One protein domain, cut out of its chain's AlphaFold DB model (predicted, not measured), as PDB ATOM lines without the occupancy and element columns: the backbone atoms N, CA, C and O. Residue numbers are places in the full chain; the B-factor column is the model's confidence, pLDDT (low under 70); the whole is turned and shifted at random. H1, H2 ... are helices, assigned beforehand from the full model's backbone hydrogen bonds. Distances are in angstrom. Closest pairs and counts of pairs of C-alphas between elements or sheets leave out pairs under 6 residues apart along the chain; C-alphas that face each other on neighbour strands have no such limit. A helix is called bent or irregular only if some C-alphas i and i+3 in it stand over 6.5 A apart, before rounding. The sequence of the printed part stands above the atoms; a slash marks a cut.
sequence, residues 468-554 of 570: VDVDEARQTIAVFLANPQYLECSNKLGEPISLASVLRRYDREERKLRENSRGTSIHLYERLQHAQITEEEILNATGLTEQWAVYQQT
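Overview. This is residues 468 to 554 of the 570 residues of an uncharacterized protein of Candidatus Woesearchaeota archaeon (UniProt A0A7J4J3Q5). The longest helix, H1, lies in the middle of the other helices and is crossed at nearly right angles by both helices of a hairpin, H2 and H3, and by the short helix H4, which meets it at residues 470 to 474. H5 turns a corner from H4 and reaches towards the end of H1, while a long loop, residues 483 to 498, joins the end of H1 to H2. The printed part has 87 residues with five named helices, H1 to H5 in order along the chain, and no named strand; its class is all helix. It is compact, with a radius of gyration of the C-alphas of 12.7 A, and spans 36 by 26 by 22 A.

Arrangement. H1, residues 468 to 482, is the hub and touches the four other helices. H2, residues 499 to 512, touches H1 with residues 502 to 506 alone, about perpendicular at 87 degrees; the closest C-alphas, of Thr 476 and Tyr 506, are 6.8 A apart. H3, residues 520 to 529, touches H1 about perpendicular at 89 degrees, with the C-alphas of Ala 473 and Ser 521 closest at 6.2 A. H2 and H3 form a hairpin, touching at a shallow tilt of 29 degrees, opposite ways; the C-alphas of Leu 503 and Ser 521 are closest, at 5.3 A. H4, residues 535 to 542, touches H1 at residues 470 to 474 alone, about perpendicular at 83 degrees, with the C-alphas of Arg 474 and Thr 542 closest at 5.1 A. H5, residues 545 to 553, only just touches H1, at residue 481 alone, with 3 pairs of C-alphas within 8 A; those of Leu 481 and Tyr 551 are closest, at 7.4 A. H4 and H5 only just touch, with 3 pairs within 8 A, and only at the corner; the C-alphas of Leu 539 and Thr 545 are closest, at 4.9 A. The helix packing is mostly crossed: of the five other touching pairs, one, H2 and H3, is at a shallow tilt. H5 is apart from H2 and H3. In H1, H3, H4 and H5 every O i to N i+4 pair is within hydrogen-bond range; in H2 4 of 10 are, beside 3 of 11 O i to N i+3 pairs.

Along the chain. H1 begins at C-alpha 468, (-16.042, -40.551, 34.634), and is 21.2 A long. H2 is 22.4 A long and irregular, but only just: C-alphas 504 and 507 are 6.6 A apart. H3 measures 14.5 A, H4 10.6 A and H5 12.5 A, ending at C-alpha 553, (-11.140, -28.027, 59.957).

Size, cuts and confidence. The C-alphas farthest apart, of Glu 515 and Gln 553, are 36.5 A apart. The printed part has no cut; the link from H1 to H2 is long, with 16 residues. Mean pLDDT of the printed part is 70.5, and residues 485 to 495, 505 to 521 and 554 are under 70.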
ATOM      1  N   VAL A 468     -17.210 -39.675  34.433       73.75
ATOM      2  CA  VAL A 468     -16.042 -40.551  34.634       73.75
ATOM      3  C   VAL A 468     -15.008 -39.912  35.568       73.75
ATOM      4  O   VAL A 468     -14.418 -40.593  36.403       73.75
ATOM      5  N   ASP A 469     -14.803 -38.599  35.446       77.38
ATOM      6  CA  ASP A 469     -13.883 -37.860  36.305       77.38
ATOM      7  C   ASP A 469     -14.497 -37.672  37.709       77.38
ATOM      8  O   ASP A 469     -13.776 -37.768  38.699       77.38
ATOM      9  N   VAL A 470     -15.819 -37.470  37.814       79.12
ATOM     10  CA  VAL A 470     -16.557 -37.410  39.092       79.12
ATOM     11  C   VAL A 470     -16.460 -38.724  39.860       79.12
ATOM     12  O   VAL A 470     -16.139 -38.705  41.046       79.12
ATOM     13  N   ASP A 471     -16.711 -39.861  39.212       78.62
ATOM     14  CA  ASP A 471     -16.683 -41.177  39.854       78.62
ATOM     15  C   ASP A 471     -15.281 -41.498  40.394       78.62
ATOM     16  O   ASP A 471     -15.129 -41.912  41.547       78.62
ATOM     17  N   GLU A 472     -14.237 -41.224  39.606       75.75
ATOM     18  CA  GLU A 472     -12.851 -41.454  40.023       75.75
ATOM     19  C   GLU A 472     -12.387 -40.453  41.093       75.75
ATOM     20  O   GLU A 472     -11.707 -40.840  42.049       75.75
ATOM     21  N   ALA A 473     -12.782 -39.178  40.990       80.00
ATOM     22  CA  ALA A 473     -12.525 -38.182  42.028       80.00
ATOM     23  C   ALA A 473     -13.208 -38.565  43.339       80.00
ATOM     24  O   ALA A 473     -12.573 -38.513  44.391       80.00
ATOM     25  N   ARG A 474     -14.473 -38.998  43.287       83.50
ATOM     26  CA  ARG A 474     -15.228 -39.447  44.458       83.50
ATOM     27  C   ARG A 474     -14.517 -40.615  45.126       83.50
ATOM     28  O   ARG A 474     -14.319 -40.569  46.334       83.50
ATOM     29  N   GLN A 475     -14.090 -41.622  44.363       80.81
ATOM     30  CA  GLN A 475     -13.339 -42.754  44.904       80.81
ATOM     31  C   GLN A 475     -12.011 -42.304  45.531       80.81
ATOM     32  O   GLN A 475     -11.718 -42.651  46.671       80.81
ATOM     33  N   THR A 476     -11.240 -41.483  44.817       78.00
ATOM     34  CA  THR A 476      -9.938 -40.971  45.271       78.00
ATOM     35  C   THR A 476     -10.059 -40.181  46.576       78.00
ATOM     36  O   THR A 476      -9.337 -40.433  47.541       78.00
ATOM     37  N   ILE A 477     -11.000 -39.236  46.628       80.06
ATOM     38  CA  ILE A 477     -11.236 -38.377  47.789       80.06
ATOM     39  C   ILE A 477     -11.805 -39.200  48.949       80.06
ATOM     40  O   ILE A 477     -11.343 -39.043  50.074       80.06
ATOM     41  N   ALA A 478     -12.752 -40.110  48.698       80.12
ATOM     42  CA  ALA A 478     -13.336 -40.947  49.743       80.12
ATOM     43  C   ALA A 478     -12.293 -41.855  50.410       80.12
ATOM     44  O   ALA A 478     -12.274 -41.957  51.636       80.12
ATOM     45  N   VAL A 479     -11.393 -42.479  49.639       77.00
ATOM     46  CA  VAL A 479     -10.340 -43.312  50.239       77.00
ATOM     47  C   VAL A 479      -9.333 -42.462  51.017       77.00
ATOM     48  O   VAL A 479      -8.917 -42.866  52.105       77.00
ATOM     49  N   PHE A 480      -8.995 -41.267  50.525       78.00
ATOM     50  CA  PHE A 480      -8.170 -40.325  51.279       78.00
ATOM     51  C   PHE A 480      -8.827 -39.905  52.600       78.00
ATOM     52  O   PHE A 480      -8.184 -39.964  53.643       78.00
ATOM     53  N   LEU A 481     -10.107 -39.524  52.580       78.25
ATOM     54  CA  LEU A 481     -10.845 -39.131  53.782       78.25
ATOM     55  C   LEU A 481     -10.969 -40.285  54.788       78.25
ATOM     56  O   LEU A 481     -10.944 -40.044  55.993       78.25
ATOM     57  N   ALA A 482     -11.051 -41.532  54.311       75.19
ATOM     58  CA  ALA A 482     -11.042 -42.717  55.166       75.19
ATOM     59  C   ALA A 482      -9.668 -42.986  55.799       75.19
ATOM     60  O   ALA A 482      -9.604 -43.497  56.916       75.19
ATOM     61  N   ASN A 483      -8.570 -42.645  55.113       72.50
ATOM     62  CA  ASN A 483      -7.214 -42.885  55.602       72.50
ATOM     63  C   ASN A 483      -6.255 -41.706  55.323       72.50
ATOM     64  O   ASN A 483      -5.306 -41.853  54.544       72.50
ATOM     65  N   PRO A 484      -6.415 -40.547  55.998       70.19
ATOM     66  CA  PRO A 484      -5.639 -39.338  55.687       70.19
ATOM     67  C   PRO A 484      -4.125 -39.487  55.903       70.19
ATOM     68  O   PRO A 484      -3.334 -38.717  55.360       70.19
ATOM     69  N   GLN A 485      -3.721 -40.488  56.693       63.19
ATOM     70  CA  GLN A 485      -2.333 -40.784  57.061       63.19
ATOM     71  C   GLN A 485      -1.520 -41.418  55.918       63.19
ATOM     72  O   GLN A 485      -0.296 -41.362  55.953       63.19
ATOM     73  N   TYR A 486      -2.175 -41.994  54.899       56.72
ATOM     74  CA  TYR A 486      -1.495 -42.701  53.801       56.72
ATOM     75  C   TYR A 486      -0.688 -41.780  52.874       56.72
ATOM     76  O   TYR A 486       0.196 -42.235  52.158       56.72
ATOM     77  N   LEU A 487      -0.948 -40.471  52.884       58.22
ATOM     78  CA  LEU A 487      -0.161 -39.504  52.123       58.22
ATOM     79  C   LEU A 487       0.907 -38.865  53.022       58.22
ATOM     80  O   LEU A 487       0.819 -37.683  53.351       58.22
ATOM     81  N   GLU A 488       1.951 -39.614  53.392       53.09
ATOM     82  CA  GLU A 488       3.119 -39.048  54.080       53.09
ATOM     83  C   GLU A 488       3.803 -37.999  53.183       53.09
ATOM     84  O   GLU A 488       4.425 -38.294  52.154       53.09
ATOM     85  N   CYS A 489       3.651 -36.723  53.543       48.62
ATOM     86  CA  CYS A 489       4.254 -35.607  52.827       48.62
ATOM     87  C   CYS A 489       4.849 -34.605  53.808       48.62
ATOM     88  O   CYS A 489       4.246 -34.270  54.820       48.62
ATOM     89  N   SER A 490       5.997 -34.065  53.411       47.38
ATOM     90  CA  SER A 490       6.808 -33.008  54.020       47.38
ATOM     91  C   SER A 490       6.127 -31.630  54.142       47.38
ATOM     92  O   SER A 490       6.766 -30.606  53.892       47.38
ATOM     93  N   ASN A 491       4.836 -31.578  54.462       49.56
ATOM     94  CA  ASN A 491       4.214 -30.350  54.942       49.56
ATOM     95  C   ASN A 491       4.684 -30.101  56.379       49.56
ATOM     96  O   ASN A 491       5.110 -31.029  57.075       49.56
ATOM     97  N   LYS A 492       4.623 -28.848  56.840       49.16
ATOM     98  CA  LYS A 492       4.798 -28.562  58.266       49.16
ATOM     99  C   LYS A 492       3.822 -29.455  59.038       49.16
ATOM    100  O   LYS A 492       2.645 -29.509  58.691       49.16
ATOM    101  N   LEU A 493       4.331 -30.205  60.018       51.94
ATOM    102  CA  LEU A 493       3.537 -31.111  60.851       51.94
ATOM    103  C   LEU A 493       2.235 -30.421  61.300       51.94
ATOM    104  O   LEU A 493       2.293 -29.446  62.045       51.94
ATOM    105  N   GLY A 494       1.082 -30.938  60.857       57.19
ATOM    106  CA  GLY A 494      -0.243 -30.536  61.350       57.19
ATOM    107  C   GLY A 494      -1.147 -29.733  60.406       57.19
ATOM    108  O   GLY A 494      -2.251 -29.401  60.829       57.19
ATOM    109  N   GLU A 495      -0.740 -29.434  59.166       64.31
ATOM    110  CA  GLU A 495      -1.593 -28.720  58.194       64.31
ATOM    111  C   GLU A 495      -2.357 -29.679  57.248       64.31
ATOM    112  O   GLU A 495      -1.755 -30.635  56.741       64.31
ATOM    113  N   PRO A 496      -3.658 -29.436  56.970       71.12
ATOM    114  CA  PRO A 496      -4.437 -30.233  56.023       71.12
ATOM    115  C   PRO A 496      -3.885 -30.129  54.590       71.12
ATOM    116  O   PRO A 496      -3.373 -29.099  54.148       71.12
ATOM    117  N   ILE A 497      -3.986 -31.224  53.839       76.81
ATOM    118  CA  ILE A 497      -3.489 -31.352  52.469       76.81
ATOM    119  C   ILE A 497      -4.521 -30.753  51.500       76.81
ATOM    120  O   ILE A 497      -5.707 -31.066  51.556       76.81
ATOM    121  N   SER A 498      -4.065 -29.901  50.575       82.94
ATOM    122  CA  SER A 498      -4.909 -29.356  49.491       82.94
ATOM    123  C   SER A 498      -5.489 -30.448  48.578       82.94
ATOM    124  O   SER A 498      -4.816 -31.451  48.307       82.94
ATOM    125  N   LEU A 499      -6.678 -30.217  48.009       82.06
ATOM    126  CA  LEU A 499      -7.336 -31.158  47.092       82.06
ATOM    127  C   LEU A 499      -6.466 -31.435  45.860       82.06
ATOM    128  O   LEU A 499      -6.290 -32.587  45.463       82.06
ATOM    129  N   ALA A 500      -5.823 -30.394  45.321       81.19
ATOM    130  CA  ALA A 500      -4.838 -30.521  44.250       81.19
ATOM    131  C   ALA A 500      -3.725 -31.537  44.576       81.19
ATOM    132  O   ALA A 500      -3.311 -32.320  43.721       81.19
ATOM    133  N   SER A 501      -3.231 -31.550  45.816       77.19
ATOM    134  CA  SER A 501      -2.163 -32.467  46.231       77.19
ATOM    135  C   SER A 501      -2.652 -33.907  46.389       77.19
ATOM    136  O   SER A 501      -1.906 -34.827  46.045       77.19
ATOM    137  N   VAL A 502      -3.894 -34.104  46.848       77.69
ATOM    138  CA  VAL A 502      -4.535 -35.426  46.927       77.69
ATOM    139  C   VAL A 502      -4.726 -36.009  45.526       77.69
ATOM    140  O   VAL A 502      -4.214 -37.093  45.245       77.69
ATOM    141  N   LEU A 503      -5.331 -35.248  44.606       77.69
ATOM    142  CA  LEU A 503      -5.547 -35.668  43.213       77.69
ATOM    143  C   LEU A 503      -4.233 -35.960  42.466       77.69
ATOM    144  O   LEU A 503      -4.173 -36.864  41.639       77.69
ATOM    145  N   ARG A 504      -3.150 -35.232  42.775       75.31
ATOM    146  CA  ARG A 504      -1.826 -35.450  42.169       75.31
ATOM    147  C   ARG A 504      -1.130 -36.724  42.656       75.31
ATOM    148  O   ARG A 504      -0.374 -37.329  41.895       75.31
ATOM    149  N   ARG A 505      -1.259 -37.066  43.943       64.94
ATOM    150  CA  ARG A 505      -0.433 -38.102  44.595       64.94
ATOM    151  C   ARG A 505      -1.096 -39.465  44.684       64.94
ATOM    152  O   ARG A 505      -0.364 -40.446  44.763       64.94
ATOM    153  N   TYR A 506      -2.423 -39.544  44.640       60.47
ATOM    154  CA  TYR A 506      -3.128 -40.822  44.736       60.47
ATOM    155  C   TYR A 506      -2.800 -41.775  43.561       60.47
ATOM    156  O   TYR A 506      -2.751 -42.987  43.733       60.47
ATOM    157  N   ASP A 507      -2.380 -41.228  42.413       51.44
ATOM    158  CA  ASP A 507      -1.800 -41.965  41.274       51.44
ATOM    159  C   ASP A 507      -0.432 -42.625  41.594       51.44
ATOM    160  O   ASP A 507       0.059 -43.446  40.827       51.44
ATOM    161  N   ARG A 508       0.236 -42.286  42.710       46.69
ATOM    162  CA  ARG A 508       1.602 -42.751  43.028       46.69
ATOM    163  C   ARG A 508       1.661 -43.989  43.931       46.69
ATOM    164  O   ARG A 508       2.662 -44.698  43.850       46.69
ATOM    165  N   GLU A 509       0.631 -44.274  44.732       46.62
ATOM    166  CA  GLU A 509       0.621 -45.424  45.661       46.62
ATOM    167  C   GLU A 509      -0.032 -46.688  45.066       46.62
ATOM    168  O   GLU A 509       0.518 -47.776  45.230       46.62
ATOM    169  N   GLU A 510      -1.093 -46.575  44.253       42.81
ATOM    170  CA  GLU A 510      -1.635 -47.720  43.482       42.81
ATOM    171  C   GLU A 510      -0.727 -48.150  42.311       42.81
ATOM    172  O   GLU A 510      -0.802 -49.279  41.816       42.81
ATOM    173  N   ARG A 511       0.207 -47.285  41.893       44.56
ATOM    174  CA  ARG A 511       1.136 -47.530  40.775       44.56
ATOM    175  C   ARG A 511       2.118 -48.676  40.978       44.56
ATOM    176  O   ARG A 511       2.759 -49.083  40.013       44.56
ATOM    177  N   LYS A 512       2.231 -49.236  42.186       43.16
ATOM    178  CA  LYS A 512       2.995 -50.475  42.384       43.16
ATOM    179  C   LYS A 512       2.313 -51.710  41.772       43.16
ATOM    180  O   LYS A 512       2.959 -52.749  41.723       43.16
ATOM    181  N   LEU A 513       1.066 -51.620  41.283       41.50
ATOM    182  CA  LEU A 513       0.316 -52.791  40.807       41.50
ATOM    183  C   LEU A 513      -0.100 -52.806  39.324       41.50
ATOM    184  O   LEU A 513      -0.443 -53.891  38.853       41.50
ATOM    185  N   ARG A 514      -0.066 -51.707  38.548       36.91
ATOM    186  CA  ARG A 514      -0.415 -51.746  37.104       36.91
ATOM    187  C   ARG A 514       0.391 -50.758  36.250       36.91
ATOM    188  O   ARG A 514       0.368 -49.553  36.481       36.91
ATOM    189  N   GLU A 515       1.088 -51.281  35.242       39.16
ATOM    190  CA  GLU A 515       1.889 -50.523  34.272       39.16
ATOM    191  C   GLU A 515       1.021 -49.684  33.301       39.16
ATOM    192  O   GLU A 515       0.005 -50.146  32.785       39.16
ATOM    193  N   ASN A 516       1.495 -48.469  32.991       39.50
ATOM    194  CA  ASN A 516       1.218 -47.678  31.776       39.50
ATOM    195  C   ASN A 516      -0.155 -47.006  31.540       39.50
ATOM    196  O   ASN A 516      -0.519 -46.767  30.388       39.50
ATOM    197  N   SER A 517      -0.850 -46.521  32.573       40.72
ATOM    198  CA  SER A 517      -1.846 -45.449  32.381       40.72
ATOM    199  C   SER A 517      -1.571 -44.256  33.304       40.72
ATOM    200  O   SER A 517      -1.187 -44.412  34.462       40.72
ATOM    201  N   ARG A 518      -1.688 -43.032  32.779       50.06
ATOM    202  CA  ARG A 518      -1.870 -41.845  33.626       50.06
ATOM    203  C   ARG A 518      -3.286 -41.970  34.203       50.06
ATOM    204  O   ARG A 518      -4.218 -41.989  33.404       50.06
ATOM    205  N   GLY A 519      -3.443 -42.128  35.521       55.00
ATOM    206  CA  GLY A 519      -4.766 -42.208  36.153       55.00
ATOM    207  C   GLY A 519      -5.587 -40.941  35.893       55.00
ATOM    208  O   GLY A 519      -5.023 -39.861  35.730       55.00
ATOM    209  N   THR A 520      -6.909 -41.040  35.812       60.62
ATOM    210  CA  THR A 520      -7.786 -39.915  35.446       60.62
ATOM    211  C   THR A 520      -7.792 -38.803  36.500       60.62
ATOM    212  O   THR A 520      -7.951 -37.632  36.154       60.62
ATOM    213  N   SER A 521      -7.494 -39.123  37.763       67.50
ATOM    214  CA  SER A 521      -7.247 -38.156  38.848       67.50
ATOM    215  C   SER A 521      -6.144 -37.132  38.531       67.50
ATOM    216  O   SER A 521      -6.278 -35.953  38.880       67.50
ATOM    217  N   ILE A 522      -5.100 -37.515  37.779       70.56
ATOM    218  CA  ILE A 522      -4.049 -36.571  37.364       70.56
ATOM    219  C   ILE A 522      -4.551 -35.579  36.315       70.56
ATOM    220  O   ILE A 522      -4.072 -34.449  36.269       70.56
ATOM    221  N   HIS A 523      -5.549 -35.960  35.513       71.81
ATOM    222  CA  HIS A 523      -6.173 -35.042  34.570       71.81
ATOM    223  C   HIS A 523      -6.963 -33.971  35.309       71.81
ATOM    224  O   HIS A 523      -6.794 -32.799  34.996       71.81
ATOM    225  N   LEU A 524      -7.743 -34.327  36.331       75.00
ATOM    226  CA  LEU A 524      -8.421 -33.338  37.176       75.00
ATOM    227  C   LEU A 524      -7.435 -32.385  37.855       75.00
ATOM    228  O   LEU A 524      -7.653 -31.175  37.843       75.00
ATOM    229  N   TYR A 525      -6.314 -32.903  38.362       80.88
ATOM    230  CA  TYR A 525      -5.232 -32.070  38.884       80.88
ATOM    231  C   TYR A 525      -4.675 -31.104  37.823       80.88
ATOM    232  O   TYR A 525      -4.565 -29.907  38.082       80.88
ATOM    233  N   GLU A 526      -4.349 -31.590  36.621       77.12
ATOM    234  CA  GLU A 526      -3.866 -30.751  35.516       77.12
ATOM    235  C   GLU A 526      -4.898 -29.669  35.139       77.12
ATOM    236  O   GLU A 526      -4.532 -28.515  34.914       77.12
ATOM    237  N   ARG A 527      -6.198 -29.998  35.116       78.75
ATOM    238  CA  ARG A 527      -7.285 -29.044  34.824       78.75
ATOM    239  C   ARG A 527      -7.450 -27.994  35.923       78.75
ATOM    240  O   ARG A 527      -7.627 -26.820  35.594       78.75
ATOM    241  N   LEU A 528      -7.331 -28.398  37.188       80.38
ATOM    242  CA  LEU A 528      -7.345 -27.508  38.349       80.38
ATOM    243  C   LEU A 528      -6.157 -26.530  38.312       80.38
ATOM    244  O   LEU A 528      -6.335 -25.329  38.485       80.38
ATOM    245  N   GLN A 529      -4.952 -27.012  37.980       79.81
ATOM    246  CA  GLN A 529      -3.756 -26.169  37.812       79.81
ATOM    247  C   GLN A 529      -3.885 -25.167  36.658       79.81
ATOM    248  O   GLN A 529      -3.340 -24.067  36.719       79.81
ATOM    249  N   HIS A 530      -4.610 -25.533  35.603       80.19
ATOM    250  CA  HIS A 530      -4.880 -24.657  34.466       80.19
ATOM    251  C   HIS A 530      -6.124 -23.766  34.646       80.19
ATOM    252  O   HIS A 530      -6.526 -23.121  33.676       80.19
ATOM    253  N   ALA A 531      -6.725 -23.720  35.845       76.75
ATOM    254  CA  ALA A 531      -7.935 -22.951  36.164       76.75
ATOM    255  C   ALA A 531      -9.119 -23.235  35.215       76.75
ATOM    256  O   ALA A 531      -9.919 -22.355  34.902       76.75
ATOM    257  N   GLN A 532      -9.209 -24.469  34.714       77.19
ATOM    258  CA  GLN A 532     -10.300 -24.914  33.835       77.19
ATOM    259  C   GLN A 532     -11.492 -25.472  34.618       77.19
ATOM    260  O   GLN A 532     -12.555 -25.665  34.040       77.19
ATOM    261  N   ILE A 533     -11.278 -25.741  35.904       80.44
ATOM    262  CA  ILE A 533     -12.236 -26.201  36.903       80.44
ATOM    263  C   ILE A 533     -11.729 -25.743  38.278       80.44
ATOM    264  O   ILE A 533     -10.521 -25.568  38.460       80.44
ATOM    265  N   THR A 534     -12.628 -25.540  39.230       85.44
ATOM    266  CA  THR A 534     -12.351 -25.139  40.615       85.44
ATOM    267  C   THR A 534     -12.475 -26.317  41.586       85.44
ATOM    268  O   THR A 534     -13.098 -27.335  41.283       85.44
ATOM    269  N   GLU A 535     -11.885 -26.193  42.779       84.62
ATOM    270  CA  GLU A 535     -12.022 -27.220  43.826       84.62
ATOM    271  C   GLU A 535     -13.482 -27.389  44.264       84.62
ATOM    272  O   GLU A 535     -13.944 -28.512  44.455       84.62
ATOM    273  N   GLU A 536     -14.222 -26.284  44.356       84.94
ATOM    274  CA  GLU A 536     -15.640 -26.276  44.711       84.94
ATOM    275  C   GLU A 536     -16.490 -27.039  43.683       84.94
ATOM    276  O   GLU A 536     -17.320 -27.858  44.069       84.94
ATOM    277  N   GLU A 537     -16.240 -26.857  42.382       83.75
ATOM    278  CA  GLU A 537     -16.934 -27.604  41.322       83.75
ATOM    279  C   GLU A 537     -16.675 -29.118  41.408       83.75
ATOM    280  O   GLU A 537     -17.601 -29.909  41.224       83.75
ATOM    281  N   ILE A 538     -15.447 -29.542  41.737       84.88
ATOM    282  CA  ILE A 538     -15.104 -30.965  41.920       84.88
ATOM    283  C   ILE A 538     -15.796 -31.535  43.165       84.88
ATOM    284  O   ILE A 538     -16.368 -32.628  43.126       84.88
ATOM    285  N   LEU A 539     -15.762 -30.811  44.285       85.88
ATOM    286  CA  LEU A 539     -16.353 -31.260  45.548       85.88
ATOM    287  C   LEU A 539     -17.880 -31.327  45.476       85.88
ATOM    288  O   LEU A 539     -18.467 -32.326  45.899       85.88
ATOM    289  N   ASN A 540     -18.510 -30.327  44.856       84.31
ATOM    290  CA  ASN A 540     -19.952 -30.310  44.626       84.31
ATOM    291  C   ASN A 540     -20.379 -31.454  43.699       84.31
ATOM    292  O   ASN A 540     -21.341 -32.153  44.008       84.31
ATOM    293  N   ALA A 541     -19.639 -31.715  42.615       81.88
ATOM    294  CA  ALA A 541     -19.956 -32.814  41.702       81.88
ATOM    295  C   ALA A 541     -19.780 -34.200  42.353       81.88
ATOM    296  O   ALA A 541     -20.570 -35.115  42.120       81.88
ATOM    297  N   THR A 542     -18.771 -34.367  43.212       83.81
ATOM    298  CA  THR A 542     -18.556 -35.626  43.944       83.81
ATOM    299  C   THR A 542     -19.523 -35.814  45.114       83.81
ATOM    300  O   THR A 542     -19.729 -36.956  45.531       83.81
ATOM    301  N   GLY A 543     -20.161 -34.748  45.606       85.94
ATOM    302  CA  GLY A 543     -21.024 -34.771  46.791       85.94
ATOM    303  C   GLY A 543     -20.244 -34.876  48.106       85.94
ATOM    304  O   GLY A 543     -20.797 -35.305  49.115       85.94
ATOM    305  N   LEU A 544     -18.953 -34.526  48.098       86.44
ATOM    306  CA  LEU A 544     -18.047 -34.671  49.245       86.44
ATOM    307  C   LEU A 544     -17.708 -33.329  49.915       86.44
ATOM    308  O   LEU A 544     -16.840 -33.290  50.784       86.44
ATOM    309  N   THR A 545     -18.389 -32.239  49.548       88.69
ATOM    310  CA  THR A 545     -18.129 -30.876  50.048       88.69
ATOM    311  C   THR A 545     -18.120 -30.792  51.575       88.69
ATOM    312  O   THR A 545     -17.175 -30.260  52.154       88.69
ATOM    313  N   GLU A 546     -19.121 -31.366  52.249       85.50
ATOM    314  CA  GLU A 546     -19.218 -31.331  53.716       85.50
ATOM    315  C   GLU A 546     -18.107 -32.144  54.392       85.50
ATOM    316  O   GLU A 546     -17.452 -31.669  55.317       85.50
ATOM    317  N   GLN A 547     -17.847 -33.356  53.896       85.69
ATOM    318  CA  GLN A 547     -16.822 -34.251  54.445       85.69
ATOM    319  C   GLN A 547     -15.417 -33.668  54.253       85.69
ATOM    320  O   GLN A 547     -14.563 -33.757  55.136       85.69
ATOM    321  N   TRP A 548     -15.197 -33.005  53.117       85.06
ATOM    322  CA  TRP A 548     -13.971 -32.279  52.835       85.06
ATOM    323  C   TRP A 548     -13.804 -31.053  53.739       85.06
ATOM    324  O   TRP A 548     -12.711 -30.817  54.252       85.06
ATOM    325  N   ALA A 549     -14.877 -30.298  53.995       84.88
ATOM    326  CA  ALA A 549     -14.850 -29.164  54.916       84.88
ATOM    327  C   ALA A 549     -14.518 -29.596  56.356       84.88
ATOM    328  O   ALA A 549     -13.705 -28.944  57.011       84.88
ATOM    329  N   VAL A 550     -15.074 -30.721  56.826       83.75
ATOM    330  CA  VAL A 550     -14.737 -31.318  58.132       83.75
ATOM    331  C   VAL A 550     -13.248 -31.668  58.205       83.75
ATOM    332  O   VAL A 550     -12.582 -31.323  59.180       83.75
ATOM    333  N   TYR A 551     -12.697 -32.280  57.154       82.44
ATOM    334  CA  TYR A 551     -11.263 -32.565  57.069       82.44
ATOM    335  C   TYR A 551     -10.403 -31.288  57.114       82.44
ATOM    336  O   TYR A 551      -9.434 -31.214  57.868       82.44
ATOM    337  N   GLN A 552     -10.766 -30.240  56.372       78.75
ATOM    338  CA  GLN A 552     -10.019 -28.973  56.384       78.75
ATOM    339  C   GLN A 552     -10.024 -28.289  57.764       78.75
ATOM    340  O   GLN A 552      -9.092 -27.560  58.097       78.75
ATOM    341  N   GLN A 553     -11.042 -28.546  58.590       75.75
ATOM    342  CA  GLN A 553     -11.140 -28.027  59.957       75.75
ATOM    343  C   GLN A 553     -10.354 -28.849  60.987       75.75
ATOM    344  O   GLN A 553     -10.091 -28.339  62.077       75.75
ATOM    345  N   THR A 554      -9.927 -30.077  60.662       69.06
ATOM    346  CA  THR A 554      -9.037 -30.867  61.527       69.06
ATOM    347  C   THR A 554      -7.615 -30.300  61.528       69.06
ATOM    348  O   THR A 554      -6.687 -30.838  60.935       69.06
TER     349      THR A 554